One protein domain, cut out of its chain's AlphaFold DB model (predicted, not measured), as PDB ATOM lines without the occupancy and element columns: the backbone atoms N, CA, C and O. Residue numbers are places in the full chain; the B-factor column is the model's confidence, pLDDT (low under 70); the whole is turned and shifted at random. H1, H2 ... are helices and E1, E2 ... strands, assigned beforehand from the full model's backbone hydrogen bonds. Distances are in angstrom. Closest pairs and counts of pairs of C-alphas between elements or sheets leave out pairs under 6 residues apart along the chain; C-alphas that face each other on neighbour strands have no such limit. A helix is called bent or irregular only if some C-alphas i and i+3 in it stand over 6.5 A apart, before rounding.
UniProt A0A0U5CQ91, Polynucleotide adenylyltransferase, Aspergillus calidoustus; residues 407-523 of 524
ATOM      1  N   ALA A 407     124.640 116.242 136.533       87.06
ATOM      2  CA  ALA A 407     125.338 117.422 136.016       87.06
ATOM      3  C   ALA A 407     125.330 118.615 136.992       87.06
ATOM      4  O   ALA A 407     126.283 119.394 137.020       87.06
ATOM      5  N   ASN A 408     124.293 118.751 137.827       87.31
ATOM      6  CA  ASN A 408     124.210 119.842 138.795       87.31
ATOM      7  C   ASN A 408     125.322 119.779 139.855       87.31
ATOM      8  O   ASN A 408     125.858 120.818 140.236       87.31
ATOM      9  N   ASN A 409     125.718 118.579 140.289       88.31
ATOM     10  CA  ASN A 409     126.827 118.407 141.233       88.31
ATOM     11  C   ASN A 409     128.150 118.887 140.614       88.31
ATOM     12  O   ASN A 409     128.896 119.638 141.242       88.31
ATOM     13  N   THR A 410     128.396 118.533 139.349       90.19
ATOM     14  CA  THR A 410     129.558 118.993 138.577       90.19
ATOM     15  C   THR A 410     129.563 120.515 138.398       90.19
ATOM     16  O   THR A 410     130.603 121.150 138.560       90.19
ATOM     17  N   PHE A 411     128.404 121.135 138.144       90.12
ATOM     18  CA  PHE A 411     128.294 122.595 138.072       90.12
ATOM     19  C   PHE A 411     128.613 123.288 139.404       90.12
ATOM     20  O   PHE A 411     129.274 124.326 139.390       90.12
ATOM     21  N   GLN A 412     128.193 122.732 140.546       90.31
ATOM     22  CA  GLN A 412     128.540 123.288 141.862       90.31
ATOM     23  C   GLN A 412     130.038 123.120 142.177       90.31
ATOM     24  O   GLN A 412     130.646 124.041 142.720       90.31
ATOM     25  N   GLN A 413     130.663 122.009 141.762       91.56
ATOM     26  CA  GLN A 413     132.118 121.836 141.854       91.56
ATOM     27  C   GLN A 413     132.857 122.906 141.034       91.56
ATOM     28  O   GLN A 413     133.630 123.678 141.601       91.56
ATOM     29  N   TRP A 414     132.566 123.038 139.733       92.12
ATOM     30  CA  TRP A 414     133.209 124.051 138.880       92.12
ATOM     31  C   TRP A 414     132.930 125.489 139.328       92.12
ATOM     32  O   TRP A 414     133.745 126.371 139.087       92.12
ATOM     33  N   LYS A 415     131.803 125.749 139.999       90.75
ATOM     34  CA  LYS A 415     131.486 127.051 140.607       90.75
ATOM     35  C   LYS A 415     132.385 127.381 141.804       90.75
ATOM     36  O   LYS A 415     132.680 128.553 142.021       90.75
ATOM     37  N   SER A 416     132.820 126.369 142.556       91.06
ATOM     38  CA  SER A 416     133.798 126.515 143.643       91.06
ATOM     39  C   SER A 416     135.242 126.563 143.137       91.06
ATOM     40  O   SER A 416     136.069 127.243 143.733       91.06
ATOM     41  N   GLU A 417     135.545 125.829 142.065       91.25
ATOM     42  CA  GLU A 417     136.879 125.713 141.457       91.25
ATOM     43  C   GLU A 417     137.216 126.940 140.586       91.25
ATOM     44  O   GLU A 417     138.325 127.467 140.648       91.25
ATOM     45  N   TYR A 418     136.228 127.464 139.850       91.88
ATOM     46  CA  TYR A 418     136.356 128.614 138.950       91.88
ATOM     47  C   TYR A 418     135.301 129.697 139.266       91.88
ATOM     48  O   TYR A 418     134.305 129.821 138.546       91.88
ATOM     49  N   PRO A 419     135.507 130.562 140.281       91.38
ATOM     50  CA  PRO A 419     134.551 131.617 140.650       91.38
ATOM     51  C   PRO A 419     134.205 132.621 139.533       91.38
ATOM     52  O   PRO A 419     133.190 133.312 139.615       91.38
ATOM     53  N   ALA A 420     135.017 132.696 138.472       92.75
ATOM     54  CA  ALA A 420     134.740 133.483 137.269       92.75
ATOM     55  C   ALA A 420     133.685 132.844 136.338       92.75
ATOM     56  O   ALA A 420     132.989 133.569 135.623       92.75
ATOM     57  N   MET A 421     133.533 131.512 136.347       94.25
ATOM     58  CA  MET A 421     132.651 130.779 135.427       94.25
ATOM     59  C   MET A 421     131.193 131.274 135.469       94.25
ATOM     60  O   MET A 421     130.675 131.593 134.399       94.25
ATOM     61  N   PRO A 422     130.530 131.450 136.635       93.62
ATOM     62  CA  PRO A 422     129.144 131.931 136.687       93.62
ATOM     63  C   PRO A 422     128.940 133.296 136.029       93.62
ATOM     64  O   PRO A 422     127.914 133.537 135.392       93.62
ATOM     65  N   VAL A 423     129.933 134.175 136.172       94.94
ATOM     66  CA  VAL A 423     129.906 135.553 135.680       94.94
ATOM     67  C   VAL A 423     130.002 135.572 134.154       94.94
ATOM     68  O   VAL A 423     129.167 136.175 133.483       94.94
ATOM     69  N   ILE A 424     130.974 134.844 133.599       96.00
ATOM     70  CA  ILE A 424     131.174 134.741 132.147       96.00
ATOM     71  C   ILE A 424     130.023 133.963 131.490       96.00
ATOM     72  O   ILE A 424     129.504 134.397 130.465       96.00
ATOM     73  N   VAL A 425     129.536 132.876 132.107       95.44
ATOM     74  CA  VAL A 425     128.362 132.126 131.620       95.44
ATOM     75  C   VAL A 425     127.116 133.012 131.541       95.44
ATOM     76  O   VAL A 425     126.368 132.896 130.571       95.44
ATOM     77  N   ALA A 426     126.886 133.917 132.499       94.81
ATOM     78  CA  ALA A 426     125.766 134.860 132.433       94.81
ATOM     79  C   ALA A 426     125.884 135.817 131.229       94.81
ATOM     80  O   ALA A 426     124.910 135.999 130.496       94.81
ATOM     81  N   VAL A 427     127.078 136.370 130.979       95.94
ATOM     82  CA  VAL A 427     127.334 137.257 129.828       95.94
ATOM     83  C   VAL A 427     127.172 136.514 128.498       95.94
ATOM     84  O   VAL A 427     126.471 137.007 127.617       95.94
ATOM     85  N   ILE A 428     127.746 135.315 128.347       96.56
ATOM     86  CA  ILE A 428     127.637 134.532 127.103       96.56
ATOM     87  C   ILE A 428     126.193 134.069 126.849       96.56
ATOM     88  O   ILE A 428     125.720 134.142 125.714       96.56
ATOM     89  N   LYS A 429     125.445 133.674 127.892       94.12
ATOM     90  CA  LYS A 429     124.005 133.380 127.764       94.12
ATOM     91  C   LYS A 429     123.226 134.594 127.258       94.12
ATOM     92  O   LYS A 429     122.437 134.441 126.330       94.12
ATOM     93  N   GLN A 430     123.470 135.786 127.806       94.06
ATOM     94  CA  GLN A 430     122.808 137.007 127.336       94.06
ATOM     95  C   GLN A 430     123.221 137.355 125.897       94.06
ATOM     96  O   GLN A 430     122.362 137.649 125.071       94.06
ATOM     97  N   PHE A 431     124.511 137.263 125.561       94.88
ATOM     98  CA  PHE A 431     125.037 137.522 124.214       94.88
ATOM     99  C   PHE A 431     124.359 136.664 123.131       94.88
ATOM    100  O   PHE A 431     124.054 137.177 122.050       94.88
ATOM    101  N   LEU A 432     124.109 135.382 123.426       94.00
ATOM    102  CA  LEU A 432     123.426 134.447 122.526       94.00
ATOM    103  C   LEU A 432     121.902 134.649 122.517       94.00
ATOM    104  O   LEU A 432     121.295 134.594 121.449       94.00
ATOM    105  N   LEU A 433     121.292 134.939 123.674       92.00
ATOM    106  CA  LEU A 433     119.856 135.224 123.808       92.00
ATOM    107  C   LEU A 433     119.429 136.443 122.977       92.00
ATOM    108  O   LEU A 433     118.470 136.352 122.216       92.00
ATOM    109  N   LEU A 434     120.198 137.539 123.034       92.06
ATOM    110  CA  LEU A 434     119.981 138.759 122.233       92.06
ATOM    111  C   LEU A 434     119.944 138.502 120.711       92.06
ATOM    112  O   LEU A 434     119.486 139.357 119.952       92.06
ATOM    113  N   ARG A 435     120.449 137.346 120.261       92.44
ATOM    114  CA  ARG A 435     120.575 136.936 118.853       92.44
ATOM    115  C   ARG A 435     119.684 135.749 118.481       92.44
ATOM    116  O   ARG A 435     119.680 135.354 117.324       92.44
ATOM    117  N   GLY A 436     118.961 135.151 119.434       90.00
ATOM    118  CA  GLY A 436     118.183 133.920 119.216       90.00
ATOM    119  C   GLY A 436     119.027 132.644 119.073       90.00
ATOM    120  O   GLY A 436     118.521 131.615 118.630       90.00
ATOM    121  N   LEU A 437     120.310 132.689 119.452       91.38
ATOM    122  CA  LEU A 437     121.280 131.591 119.303       91.38
ATOM    123  C   LEU A 437     121.380 130.686 120.547       91.38
ATOM    124  O   LEU A 437     122.310 129.891 120.668       91.38
ATOM    125  N   ASN A 438     120.434 130.798 121.482       89.44
ATOM    126  CA  ASN A 438     120.384 130.026 122.731       89.44
ATOM    127  C   ASN A 438     119.536 128.733 122.644       89.44
ATOM    128  O   ASN A 438     119.488 127.969 123.609       89.44
ATOM    129  N   GLU A 439     118.838 128.500 121.527       84.31
ATOM    130  CA  GLU A 439     117.853 127.419 121.370       84.31
ATOM    131  C   GLU A 439     118.384 126.246 120.530       84.31
ATOM    132  O   GLU A 439     118.531 126.340 119.310       84.31
ATOM    133  N   VAL A 440     118.604 125.094 121.174       86.19
ATOM    134  CA  VAL A 440     119.097 123.864 120.517       86.19
ATOM    135  C   VAL A 440     118.196 123.368 119.368       86.19
ATOM    136  O   VAL A 440     118.746 122.965 118.343       86.19
ATOM    137  N   PRO A 441     116.844 123.413 119.443       78.69
ATOM    138  CA  PRO A 441     115.982 122.979 118.334       78.69
ATOM    139  C   PRO A 441     116.147 123.784 117.036       78.69
ATOM    140  O   PRO A 441     115.734 123.313 115.979       78.69
ATOM    141  N   THR A 442     116.744 124.977 117.106       81.62
ATOM    142  CA  THR A 442     117.084 125.820 115.949       81.62
ATOM    143  C   THR A 442     118.591 125.865 115.669       81.62
ATOM    144  O   THR A 442     119.038 126.733 114.934       81.62
ATOM    145  N   GLY A 443     119.388 124.953 116.240       84.94
ATOM    146  CA  GLY A 443     120.845 124.896 116.039       84.94
ATOM    147  C   GLY A 443     121.668 125.814 116.952       84.94
ATOM    148  O   GLY A 443     122.880 125.911 116.779       84.94
ATOM    149  N   GLY A 444     121.040 126.472 117.930       89.38
ATOM    150  CA  GLY A 444     121.713 127.300 118.932       89.38
ATOM    151  C   GLY A 444     122.417 126.498 120.035       89.38
ATOM    152  O   GLY A 444     122.224 125.289 120.196       89.38
ATOM    153  N   LEU A 445     123.224 127.186 120.845       91.19
ATOM    154  CA  LEU A 445     123.958 126.588 121.960       91.19
ATOM    155  C   LEU A 445     123.113 126.568 123.237       91.19
ATOM    156  O   LEU A 445     122.815 127.603 123.830       91.19
ATOM    157  N   GLY A 446     122.781 125.362 123.702       88.56
ATOM    158  CA  GLY A 446     122.086 125.161 124.973       88.56
ATOM    159  C   GLY A 446     122.950 125.501 126.194       88.56
ATOM    160  O   GLY A 446     124.178 125.396 126.169       88.56
ATOM    161  N   GLY A 447     122.295 125.848 127.305       88.56
ATOM    162  CA  GLY A 447     122.952 126.328 128.528       88.56
ATOM    163  C   GLY A 447     124.010 125.392 129.133       88.56
ATOM    164  O   GLY A 447     124.957 125.887 129.735       88.56
ATOM    165  N   PHE A 448     123.884 124.072 128.945       89.25
ATOM    166  CA  PHE A 448     124.908 123.091 129.333       89.25
ATOM    167  C   PHE A 448     126.204 123.298 128.534       89.25
ATOM    168  O   PHE A 448     127.266 123.479 129.123       89.25
ATOM    169  N   SER A 449     126.105 123.356 127.202       92.75
ATOM    170  CA  SER A 449     127.245 123.543 126.298       92.75
ATOM    171  C   SER A 449     127.970 124.865 126.554       92.75
ATOM    172  O   SER A 449     129.197 124.890 126.553       92.75
ATOM    173  N   ILE A 450     127.233 125.945 126.845       94.81
ATOM    174  CA  ILE A 450     127.822 127.243 127.210       94.81
ATOM    175  C   ILE A 450     128.690 127.110 128.473       94.81
ATOM    176  O   ILE A 450     129.844 127.535 128.463       94.81
ATOM    177  N   THR A 451     128.177 126.475 129.534       93.88
ATOM    178  CA  THR A 451     128.963 126.212 130.752       93.88
ATOM    179  C   THR A 451     130.193 125.354 130.451       93.88
ATOM    180  O   THR A 451     131.279 125.669 130.924       93.88
ATOM    181  N   CYS A 452     130.061 124.314 129.622       94.88
ATOM    182  CA  CYS A 452     131.177 123.456 129.224       94.88
ATOM    183  C   CYS A 452     132.303 124.214 128.502       94.88
ATOM    184  O   CYS A 452     133.468 123.990 128.817       94.88
ATOM    185  N   LEU A 453     131.976 125.118 127.572       96.38
ATOM    186  CA  LEU A 453     132.972 125.929 126.860       96.38
ATOM    187  C   LEU A 453     133.658 126.934 127.801       96.38
ATOM    188  O   LEU A 453     134.881 127.046 127.797       96.38
ATOM    189  N   VAL A 454     132.900 127.618 128.668       96.06
ATOM    190  CA  VAL A 454     133.479 128.568 129.639       96.06
ATOM    191  C   VAL A 454     134.375 127.854 130.660       96.06
ATOM    192  O   VAL A 454     135.471 128.336 130.944       96.06
ATOM    193  N   THR A 455     133.965 126.689 131.177       94.88
ATOM    194  CA  THR A 455     134.823 125.863 132.043       94.88
ATOM    195  C   THR A 455     136.059 125.366 131.290       94.88
ATOM    196  O   THR A 455     137.153 125.450 131.835       94.88
ATOM    197  N   SER A 456     135.923 124.894 130.044       95.25
ATOM    198  CA  SER A 456     137.059 124.411 129.245       95.25
ATOM    199  C   SER A 456     138.117 125.489 129.023       95.25
ATOM    200  O   SER A 456     139.300 125.197 129.173       95.25
ATOM    201  N   LEU A 457     137.711 126.727 128.723       94.00
ATOM    202  CA  LEU A 457     138.628 127.863 128.644       94.00
ATOM    203  C   LEU A 457     139.357 128.060 129.983       94.00
ATOM    204  O   LEU A 457     140.583 128.058 130.032       94.00
ATOM    205  N   LEU A 458     138.604 128.170 131.083       92.50
ATOM    206  CA  LEU A 458     139.148 128.439 132.419       92.50
ATOM    207  C   LEU A 458     140.075 127.328 132.944       92.50
ATOM    208  O   LEU A 458     141.049 127.644 133.617       92.50
ATOM    209  N   GLN A 459     139.832 126.064 132.582       91.25
ATOM    210  CA  GLN A 459     140.693 124.916 132.906       91.25
ATOM    211  C   GLN A 459     142.098 124.995 132.280       91.25
ATOM    212  O   GLN A 459     143.022 124.365 132.797       91.25
ATOM    213  N   HIS A 460     142.261 125.739 131.179       87.81
ATOM    214  CA  HIS A 460     143.530 125.876 130.453       87.81
ATOM    215  C   HIS A 460     144.108 127.302 130.467       87.81
ATOM    216  O   HIS A 460     145.184 127.524 129.911       87.81
ATOM    217  N   MET A 461     143.429 128.266 131.093       84.12
ATOM    218  CA  MET A 461     144.020 129.572 131.391       84.12
ATOM    219  C   MET A 461     145.165 129.399 132.409       84.12
ATOM    220  O   MET A 461     145.076 128.542 133.290       84.12
ATOM    221  N   PRO A 462     146.243 130.199 132.332       77.44
ATOM    222  CA  PRO A 462     147.341 130.105 133.288       77.44
ATOM    223  C   PRO A 462     146.861 130.445 134.708       77.44
ATOM    224  O   PRO A 462     146.287 131.510 134.943       77.44
ATOM    225  N   TYR A 463     147.124 129.549 135.663       65.00
ATOM    226  CA  TYR A 463     146.742 129.709 137.068       65.00
ATOM    227  C   TYR A 463     147.501 130.874 137.724       65.00
ATOM    228  O   TYR A 463     148.629 130.722 138.193       65.00
ATOM    229  N   SER A 464     146.871 132.047 137.780       61.44
ATOM    230  CA  SER A 464     147.347 133.186 138.565       61.44
ATOM    231  C   SER A 464     146.832 133.122 140.004       61.44
ATOM    232  O   SER A 464     145.644 132.925 140.233       61.44
ATOM    233  N   ASN A 465     147.694 133.427 140.981       60.09
ATOM    234  CA  ASN A 465     147.296 133.580 142.392       60.09
ATOM    235  C   ASN A 465     146.361 134.790 142.641       60.09
ATOM    236  O   ASN A 465     145.851 134.967 143.745       60.09
ATOM    237  N   MET A 466     146.154 135.639 141.630       66.38
ATOM    238  CA  MET A 466     145.166 136.719 141.620       66.38
ATOM    239  C   MET A 466     143.907 136.282 140.865       66.38
ATOM    240  O   MET A 466     143.990 135.518 139.903       66.38
ATOM    241  N   THR A 467     142.748 136.824 141.245       73.25
ATOM    242  CA  THR A 467     141.494 136.622 140.505       73.25
ATOM    243  C   THR A 467     141.639 137.110 139.059       73.25
ATOM    244  O   THR A 467     142.035 138.263 138.862       73.25
ATOM    245  N   PRO A 468     141.305 136.290 138.044       82.00
ATOM    246  CA  PRO A 468     141.523 136.650 136.648       82.00
ATOM    247  C   PRO A 468     140.653 137.842 136.239       82.00
ATOM    248  O   PRO A 468     139.500 137.974 136.662       82.00
ATOM    249  N   ASN A 469     141.182 138.711 135.373       89.31
ATOM    250  CA  ASN A 469     140.397 139.819 134.843       89.31
ATOM    251  C   ASN A 469     139.290 139.268 133.922       89.31
ATOM    252  O   ASN A 469     139.550 138.835 132.805       89.31
ATOM    253  N   LEU A 470     138.044 139.334 134.395       93.06
ATOM    254  CA  LEU A 470     136.833 138.928 133.670       93.06
ATOM    255  C   LEU A 470     136.699 139.524 132.256       93.06
ATOM    256  O   LEU A 470     136.179 138.849 131.376       93.06
ATOM    257  N   GLY A 471     137.184 140.746 132.016       92.31
ATOM    258  CA  GLY A 471     137.239 141.337 130.678       92.31
ATOM    259  C   GLY A 471     138.213 140.596 129.765       92.31
ATOM    260  O   GLY A 471     137.850 140.247 128.648       92.31
ATOM    261  N   THR A 472     139.410 140.267 130.259       90.81
ATOM    262  CA  THR A 472     140.375 139.415 129.542       90.81
ATOM    263  C   THR A 472     139.801 138.021 129.283       90.81
ATOM    264  O   THR A 472     139.871 137.551 128.156       90.81
ATOM    265  N   VAL A 473     139.162 137.389 130.275       93.44
ATOM    266  CA  VAL A 473     138.526 136.066 130.108       93.44
ATOM    267  C   VAL A 473     137.402 136.103 129.065       93.44
ATOM    268  O   VAL A 473     137.283 135.179 128.266       93.44
ATOM    269  N   LEU A 474     136.588 137.164 129.040       95.62
ATOM    270  CA  LEU A 474     135.520 137.320 128.050       95.62
ATOM    271  C   LEU A 474     136.077 137.528 126.634       95.62
ATOM    272  O   LEU A 474     135.572 136.928 125.687       95.62
ATOM    273  N   MET A 475     137.119 138.352 126.488       93.19
ATOM    274  CA  MET A 475     137.781 138.554 125.196       93.19
ATOM    275  C   MET A 475     138.452 137.269 124.705       93.19
ATOM    276  O   MET A 475     138.291 136.925 123.538       93.19
ATOM    277  N   GLU A 476     139.119 136.519 125.586       92.19
ATOM    278  CA  GLU A 476     139.747 135.244 125.226       92.19
ATOM    279  C   GLU A 476     138.713 134.166 124.873       92.19
ATOM    280  O   GLU A 476     138.937 133.379 123.962       92.19
ATOM    281  N   PHE A 477     137.531 134.170 125.504       95.75
ATOM    282  CA  PHE A 477     136.425 133.302 125.090       95.75
ATOM    283  C   PHE A 477     136.013 133.569 123.636       95.75
ATOM    284  O   PHE A 477     135.892 132.629 122.850       95.75
ATOM    285  N   PHE A 478     135.811 134.839 123.266       95.88
ATOM    286  CA  PHE A 478     135.426 135.209 121.901       95.88
ATOM    287  C   PHE A 478     136.566 135.048 120.889       95.88
ATOM    288  O   PHE A 478     136.297 134.729 119.737       95.88
ATOM    289  N   HIS A 479     137.820 135.232 121.293       93.88
ATOM    290  CA  HIS A 479     138.984 135.019 120.435       93.88
ATOM    291  C   HIS A 479     139.229 133.524 120.187       93.88
ATOM    292  O   HIS A 479     139.252 133.080 119.038       93.88
ATOM    293  N   PHE A 480     139.311 132.718 121.247       93.50
ATOM    294  CA  PHE A 480     139.539 131.282 121.132       93.50
ATOM    295  C   PHE A 480     138.403 130.586 120.375       93.50
ATOM    296  O   PHE A 480     138.650 129.968 119.343       93.50
ATOM    297  N   TYR A 481     137.149 130.743 120.812       95.19
ATOM    298  CA  TYR A 481     136.005 130.084 120.168       95.19
ATOM    299  C   TYR A 481     135.460 130.814 118.929       95.19
ATOM    300  O   TYR A 481     134.669 130.237 118.194       95.19
ATOM    301  N   GLY A 482     135.857 132.059 118.664       93.31
ATOM    302  CA  GLY A 482     135.465 132.776 117.443       93.31
ATOM    303  C   GLY A 482     136.474 132.687 116.297       93.31
ATOM    304  O   GLY A 482     136.095 132.956 115.159       93.31
ATOM    305  N   TYR A 483     137.739 132.339 116.573       91.50
ATOM    306  CA  TYR A 483     138.820 132.412 115.582       91.50
ATOM    307  C   TYR A 483     139.849 131.268 115.645       91.50
ATOM    308  O   TYR A 483     140.320 130.838 114.596       91.50
ATOM    309  N   LEU A 484     140.206 130.755 116.833       89.75
ATOM    310  CA  LEU A 484     141.286 129.759 116.975       89.75
ATOM    311  C   LEU A 484     140.815 128.297 117.036       89.75
ATOM    312  O   LEU A 484     141.587 127.394 116.716       89.75
ATOM    313  N   PHE A 485     139.595 128.038 117.508       91.19
ATOM    314  CA  PHE A 485     139.124 126.681 117.780       91.19
ATOM    315  C   PHE A 485     138.678 125.963 116.498       91.19
ATOM    316  O   PHE A 485     137.680 126.329 115.879       91.19
ATOM    317  N   ASP A 486     139.381 124.888 116.139       89.38
ATOM    318  CA  ASP A 486     139.011 124.008 115.029       89.38
ATOM    319  C   ASP A 486     137.757 123.182 115.369       89.38
ATOM    320  O   ASP A 486     137.802 122.099 115.966       89.38
ATOM    321  N   TYR A 487     136.610 123.709 114.942       90.25
ATOM    322  CA  TYR A 487     135.305 123.072 115.063       90.25
ATOM    323  C   TYR A 487     135.129 121.808 114.220       90.25
ATOM    324  O   TYR A 487     134.164 121.081 114.472       90.25
ATOM    325  N   GLU A 488     136.014 121.497 113.274       89.19
ATOM    326  CA  GLU A 488     135.942 120.281 112.465       89.19
ATOM    327  C   GLU A 488     136.669 119.131 113.164       89.19
ATOM    328  O   GLU A 488     136.015 118.145 113.528       89.19
ATOM    329  N   SER A 489     137.967 119.267 113.459       86.75
ATOM    330  CA  SER A 489     138.772 118.154 113.986       86.75
ATOM    331  C   SER A 489     138.829 118.042 115.516       86.75
ATOM    332  O   SER A 489     139.047 116.933 116.016       86.75
ATOM    333  N   VAL A 490     138.584 119.116 116.283       88.81
ATOM    334  CA  VAL A 490     138.845 119.134 117.740       88.81
ATOM    335  C   VAL A 490     137.578 118.969 118.587       88.81
ATOM    336  O   VAL A 490     136.556 119.630 118.398       88.81
ATOM    337  N   GLY A 491     137.641 118.057 119.557       90.19
ATOM    338  CA  GLY A 491     136.646 117.844 120.605       90.19
ATOM    339  C   GLY A 491     137.125 118.342 121.974       90.19
ATOM    340  O   GLY A 491     138.313 118.302 122.293       90.19
ATOM    341  N   VAL A 492     136.182 118.794 122.805       91.38
ATOM    342  CA  VAL A 492     136.437 119.305 124.165       91.38
ATOM    343  C   VAL A 492     136.195 118.211 125.207       91.38
ATOM    344  O   VAL A 492     135.110 117.627 125.243       91.38
ATOM    345  N   ARG A 493     137.166 117.965 126.096       90.31
ATOM    346  CA  ARG A 493     137.053 117.035 127.232       90.31
ATOM    347  C   ARG A 493     137.261 117.786 128.551       90.31
ATOM    348  O   ARG A 493     138.245 118.491 128.727       90.31
ATOM    349  N   LEU A 494     136.331 117.613 129.489       90.88
ATOM    350  CA  LEU A 494     136.323 118.347 130.767       90.88
ATOM    351  C   LEU A 494     136.875 117.534 131.946       90.88
ATOM    352  O   LEU A 494     137.156 118.104 132.999       90.88
ATOM    353  N   ASN A 495     137.006 116.212 131.784       87.19
ATOM    354  CA  ASN A 495     137.593 115.306 132.767       87.19
ATOM    355  C   ASN A 495     138.281 114.104 132.068       87.19
ATOM    356  O   ASN A 495     137.593 113.366 131.356       87.19
ATOM    357  N   PRO A 496     139.605 113.903 132.239       88.50
ATOM    358  CA  PRO A 496     140.545 114.946 132.656       88.50
ATOM    359  C   PRO A 496     140.474 116.127 131.665       88.50
ATOM    360  O   PRO A 496     140.147 115.897 130.495       88.50
ATOM    361  N   PRO A 497     140.743 117.375 132.083       89.19
ATOM    362  CA  PRO A 497     140.737 118.521 131.175       89.19
ATOM    363  C   PRO A 497     141.615 118.275 129.939       89.19
ATOM    364  O   PRO A 497     142.646 117.600 130.021       89.19
ATOM    365  N   GLY A 498     141.178 118.746 128.775       87.38
ATOM    366  CA  GLY A 498     141.965 118.657 127.548       87.38
ATOM    367  C   GLY A 498     141.149 118.728 126.266       87.38
ATOM    368  O   GLY A 498     139.920 118.827 126.265       87.38
ATOM    369  N   TYR A 499     141.869 118.592 125.160       88.50
ATOM    370  CA  TYR A 499     141.317 118.481 123.817       88.50
ATOM    371  C   TYR A 499     141.655 117.107 123.219       88.50
ATOM    372  O   TYR A 499     142.629 116.457 123.614       88.50
ATOM    373  N   PHE A 500     140.819 116.628 122.303       85.31
ATOM    374  CA  PHE A 500     141.003 115.347 121.614       85.31
ATOM    375  C   PHE A 500     140.657 115.488 120.133       85.31
ATOM    376  O   PHE A 500     139.824 116.317 119.769       85.31
ATOM    377  N   ASN A 501     141.275 114.682 119.274       86.50
ATOM    378  CA  ASN A 501     140.936 114.672 117.854       86.50
ATOM    379  C   ASN A 501     139.708 113.774 117.619       86.50
ATOM    380  O   ASN A 501     139.669 112.633 118.079       86.50
ATOM    381  N   LYS A 502     138.695 114.268 116.901       85.25
ATOM    382  CA  LYS A 502     137.436 113.535 116.667       85.25
ATOM    383  C   LYS A 502     137.576 112.340 115.722       85.25
ATOM    384  O   LYS A 502     136.746 111.439 115.790       85.25
ATOM    385  N   VAL A 503     138.571 112.350 114.834       79.75
ATOM    386  CA  VAL A 503     138.765 111.326 113.794       79.75
ATOM    387  C   VAL A 503     139.561 110.142 114.339       79.75
ATOM    388  O   VAL A 503     139.170 109.000 114.127       79.75
ATOM    389  N   SER A 504     140.642 110.397 115.083       74.62
ATOM    390  CA  SER A 504     141.433 109.334 115.723       74.62
ATOM    391  C   SER A 504     140.914 108.918 117.104       74.62
ATOM    392  O   SER A 504     141.344 107.893 117.625       74.62
ATOM    393  N   ALA A 505     140.031 109.717 117.717       65.94
ATOM    394  CA  ALA A 505     139.586 109.611 119.114       65.94
ATOM    395  C   ALA A 505     140.718 109.661 120.168       65.94
ATOM    396  O   ALA A 505     140.464 109.483 121.363       65.94
ATOM    397  N   LEU A 506     141.958 109.938 119.753       68.06
ATOM    398  CA  LEU A 506     143.106 110.057 120.645       68.06
ATOM    399  C   LEU A 506     143.102 111.420 121.364       68.06
ATOM    400  O   LEU A 506     142.682 112.430 120.781       68.06
ATOM    401  N   PRO A 507     143.602 111.488 122.615       60.81
ATOM    402  CA  PRO A 507     143.981 112.755 123.230       60.81
ATOM    403  C   PRO A 507     144.964 113.507 122.328       60.81
ATOM    404  O   PRO A 507     145.827 112.886 121.709       60.81
ATOM    405  N   LEU A 508     144.863 114.835 122.281       59.38
ATOM    406  CA  LEU A 508     145.944 115.642 121.723       59.38
ATOM    407  C   LEU A 508     147.098 115.686 122.736       59.38
ATOM    408  O   LEU A 508     146.866 115.763 123.945       59.38
ATOM    409  N   GLU A 509     148.333 115.603 122.240       53.06
ATOM    410  CA  GLU A 509     149.542 115.637 123.072       53.06
ATOM    411  C   GLU A 509     149.630 116.946 123.890       53.06
ATOM    412  O   GLU A 509     149.173 117.994 123.416       53.06
ATOM    413  N   PRO A 510     150.274 116.959 125.079       49.50
ATOM    414  CA  PRO A 510     150.346 118.141 125.956       49.50
ATOM    415  C   PRO A 510     150.973 119.403 125.332       49.50
ATOM    416  O   PRO A 510     150.884 120.493 125.902       49.50
ATOM    417  N   GLN A 511     151.585 119.278 124.151       42.97
ATOM    418  CA  GLN A 511     152.117 120.382 123.350       42.97
ATOM    419  C   GLN A 511     151.033 121.230 122.653       42.97
ATOM    420  O   GLN A 511     151.358 122.301 122.144       42.97
ATOM    421  N   GLN A 512     149.758 120.817 122.672       47.28
ATOM    422  CA  GLN A 512     148.600 121.608 122.211       47.28
ATOM    423  C   GLN A 512     147.680 122.032 123.372       47.28
ATOM    424  O   GLN A 512     146.453 122.051 123.264       47.28
ATOM    425  N   SER A 513     148.280 122.379 124.511       48.72
ATOM    426  CA  SER A 513     147.573 123.094 125.572       48.72
ATOM    427  C   SER A 513     147.169 124.496 125.099       48.72
ATOM    428  O   SER A 513     147.834 125.113 124.267       48.72
ATOM    429  N   LEU A 514     146.090 125.050 125.659       50.81
ATOM    430  CA  LEU A 514     145.682 126.424 125.339       50.81
ATOM    431  C   LEU A 514     146.810 127.424 125.685       50.81
ATOM    432  O   LEU A 514     147.014 128.396 124.968       50.81
ATOM    433  N   THR A 515     147.634 127.127 126.697       47.91
ATOM    434  CA  THR A 515     148.849 127.888 127.025       47.91
ATOM    435  C   THR A 515     149.944 127.844 125.955       47.91
ATOM    436  O   THR A 515     150.618 128.858 125.802       47.91
ATOM    437  N   SER A 516     150.138 126.762 125.189       48.38
ATOM    438  CA  SER A 516     151.113 126.766 124.080       48.38
ATOM    439  C   SER A 516     150.590 127.517 122.851       48.38
ATOM    440  O   SER A 516     151.351 128.251 122.217       48.38
ATOM    441  N   ILE A 517     149.284 127.430 122.575       50.72
ATOM    442  CA  ILE A 517     148.618 128.240 121.540       50.72
ATOM    443  C   ILE A 517     148.728 129.733 121.890       50.72
ATOM    444  O   ILE A 517     149.240 130.510 121.083       50.72
ATOM    445  N   LEU A 518     148.353 130.132 123.111       47.41
ATOM    446  CA  LEU A 518     148.462 131.518 123.583       47.41
ATOM    447  C   LEU A 518     149.916 132.016 123.616       47.41
ATOM    448  O   LEU A 518     150.185 133.120 123.148       47.41
ATOM    449  N   ALA A 519     150.871 131.207 124.087       43.22
ATOM    450  CA  ALA A 519     152.286 131.588 124.093       43.22
ATOM    451  C   ALA A 519     152.836 131.827 122.674       43.22
ATOM    452  O   ALA A 519     153.619 132.755 122.478       43.22
ATOM    453  N   SER A 520     152.387 131.055 121.674       36.84
ATOM    454  CA  SER A 520     152.766 131.270 120.268       36.84
ATOM    455  C   SER A 520     152.222 132.581 119.680       36.84
ATOM    456  O   SER A 520     152.813 133.137 118.754       36.84
ATOM    457  N   LEU A 521     151.123 133.098 120.243       39.38
ATOM    458  CA  LEU A 521     150.474 134.348 119.836       39.38
ATOM    459  C   LEU A 521     150.991 135.573 120.604       39.38
ATOM    460  O   LEU A 521     150.826 136.687 120.127       39.38
ATOM    461  N   GLN A 522     151.677 135.389 121.739       34.19
ATOM    462  CA  GLN A 522     152.431 136.457 122.416       34.19
ATOM    463  C   GLN A 522     153.845 136.675 121.832       34.19
ATOM    464  O   GLN A 522     154.617 137.466 122.372       34.19
ATOM    465  N   GLN A 523     154.196 135.970 120.749       31.39
ATOM    466  CA  GLN A 523     155.478 136.078 120.035       31.39
ATOM    467  C   GLN A 523     155.313 136.533 118.568       31.39
ATOM    468  O   GLN A 523     156.196 136.296 117.741       31.39
TER     469      GLN A 523
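Overview. This is residues 407 to 523 of the 524 residues of the protein "Polynucleotide adenylyltransferase" of Aspergillus calidoustus (UniProt A0A0U5CQ91). Helix H3 runs through the middle of the domain, with the two-stranded hairpin E1 and E2 over one side of it and helices H2 and H4 on the side away from the hairpin, H2 crossing H3. H1 passes along a further side of H3, and the short helix H5 sits by the last residues of H3. The printed part has 117 residues, with the order H1, H2, H3, H4, E1, E2, H5 along the chain; the sheet, E1 - E2, is antiparallel, and the class is mostly helix. The whole is compact, with a radius of gyration of the C-alphas of 14.4 A, and rounded, spanning 38 by 36 by 31 A.

Along the chain. Strand E1, residues 490 to 494, begins at C-alpha 490 (138.845, 119.134, 117.740) and is 13.3 A long; E2, residues 497 to 501, is 13.9 A long. H3, residues 447 to 460, measures 20.7 A and ends at C-alpha 460 (143.530, 125.876, 130.453). H4, residues 470 to 484, measures 19.6 A; it is neither bent nor irregular, but only just: C-alphas 481 and 484 are 6.2 A apart. H2, residues 421 to 433, measures 17.8 A, and H1, residues 407 to 417, measures 15.2 A, beginning at C-alpha 407 (125.338, 117.422, 136.016). H5, residues 514 to 521, measures 10.8 A.

Arrangement. E1 and E2 form a hairpin at 156 degrees; N 491 and O 500 are within hydrogen-bond range at 2.8 A, as are N 498 and O 493 at 2.9 A. The closest C-alphas of H3 and E1 are those of Ser 456 and Leu 494, 6.3 A apart. H2 and H3 are the hub, touching three helices each. They touch each other at a steep tilt of 46 degrees, opposite ways, closest at the C-alphas of Val 425 and Thr 451, 6.0 A. H3 and H4 only just touch, with 3 pairs of C-alphas within 8 A, the closest Leu 457 and Phe 477 at 6.9 A; they are about perpendicular, at 80 degrees. H2 touches H4 with residues 423 to 424 alone, closest at the C-alphas of Ile 424 and Leu 474, 6.5 A. H1 and H2 touch only at the corner, and only just, with 3 pairs within 8 A, the closest C-alphas being Lys 415 and Met 421 at 6.5 A. H1 and H3 are close but not clearly touching, with the C-alphas of Trp 414 and Thr 455 at 7.3 A. H3 and H5 only just touch, with 3 pairs within 8 A, closest at the C-alphas of His 460 and Leu 514, 5.6 A. In H1, H2, H4 and H5 every O i to N i+4 pair is within hydrogen-bond range; in H3, 9 of 10 are.

Size, cuts and confidence. The two C-alphas farthest apart, those of Pro 441 and Gln 523, are 41.6 A from each other. The printed part has no cut. The links H2 to H3 and E2 to H5 are long. The mean pLDDT of the printed part is 82.7; residues 463 to 466 and 505 to 523 are under 70, and H5 has a mean of 46.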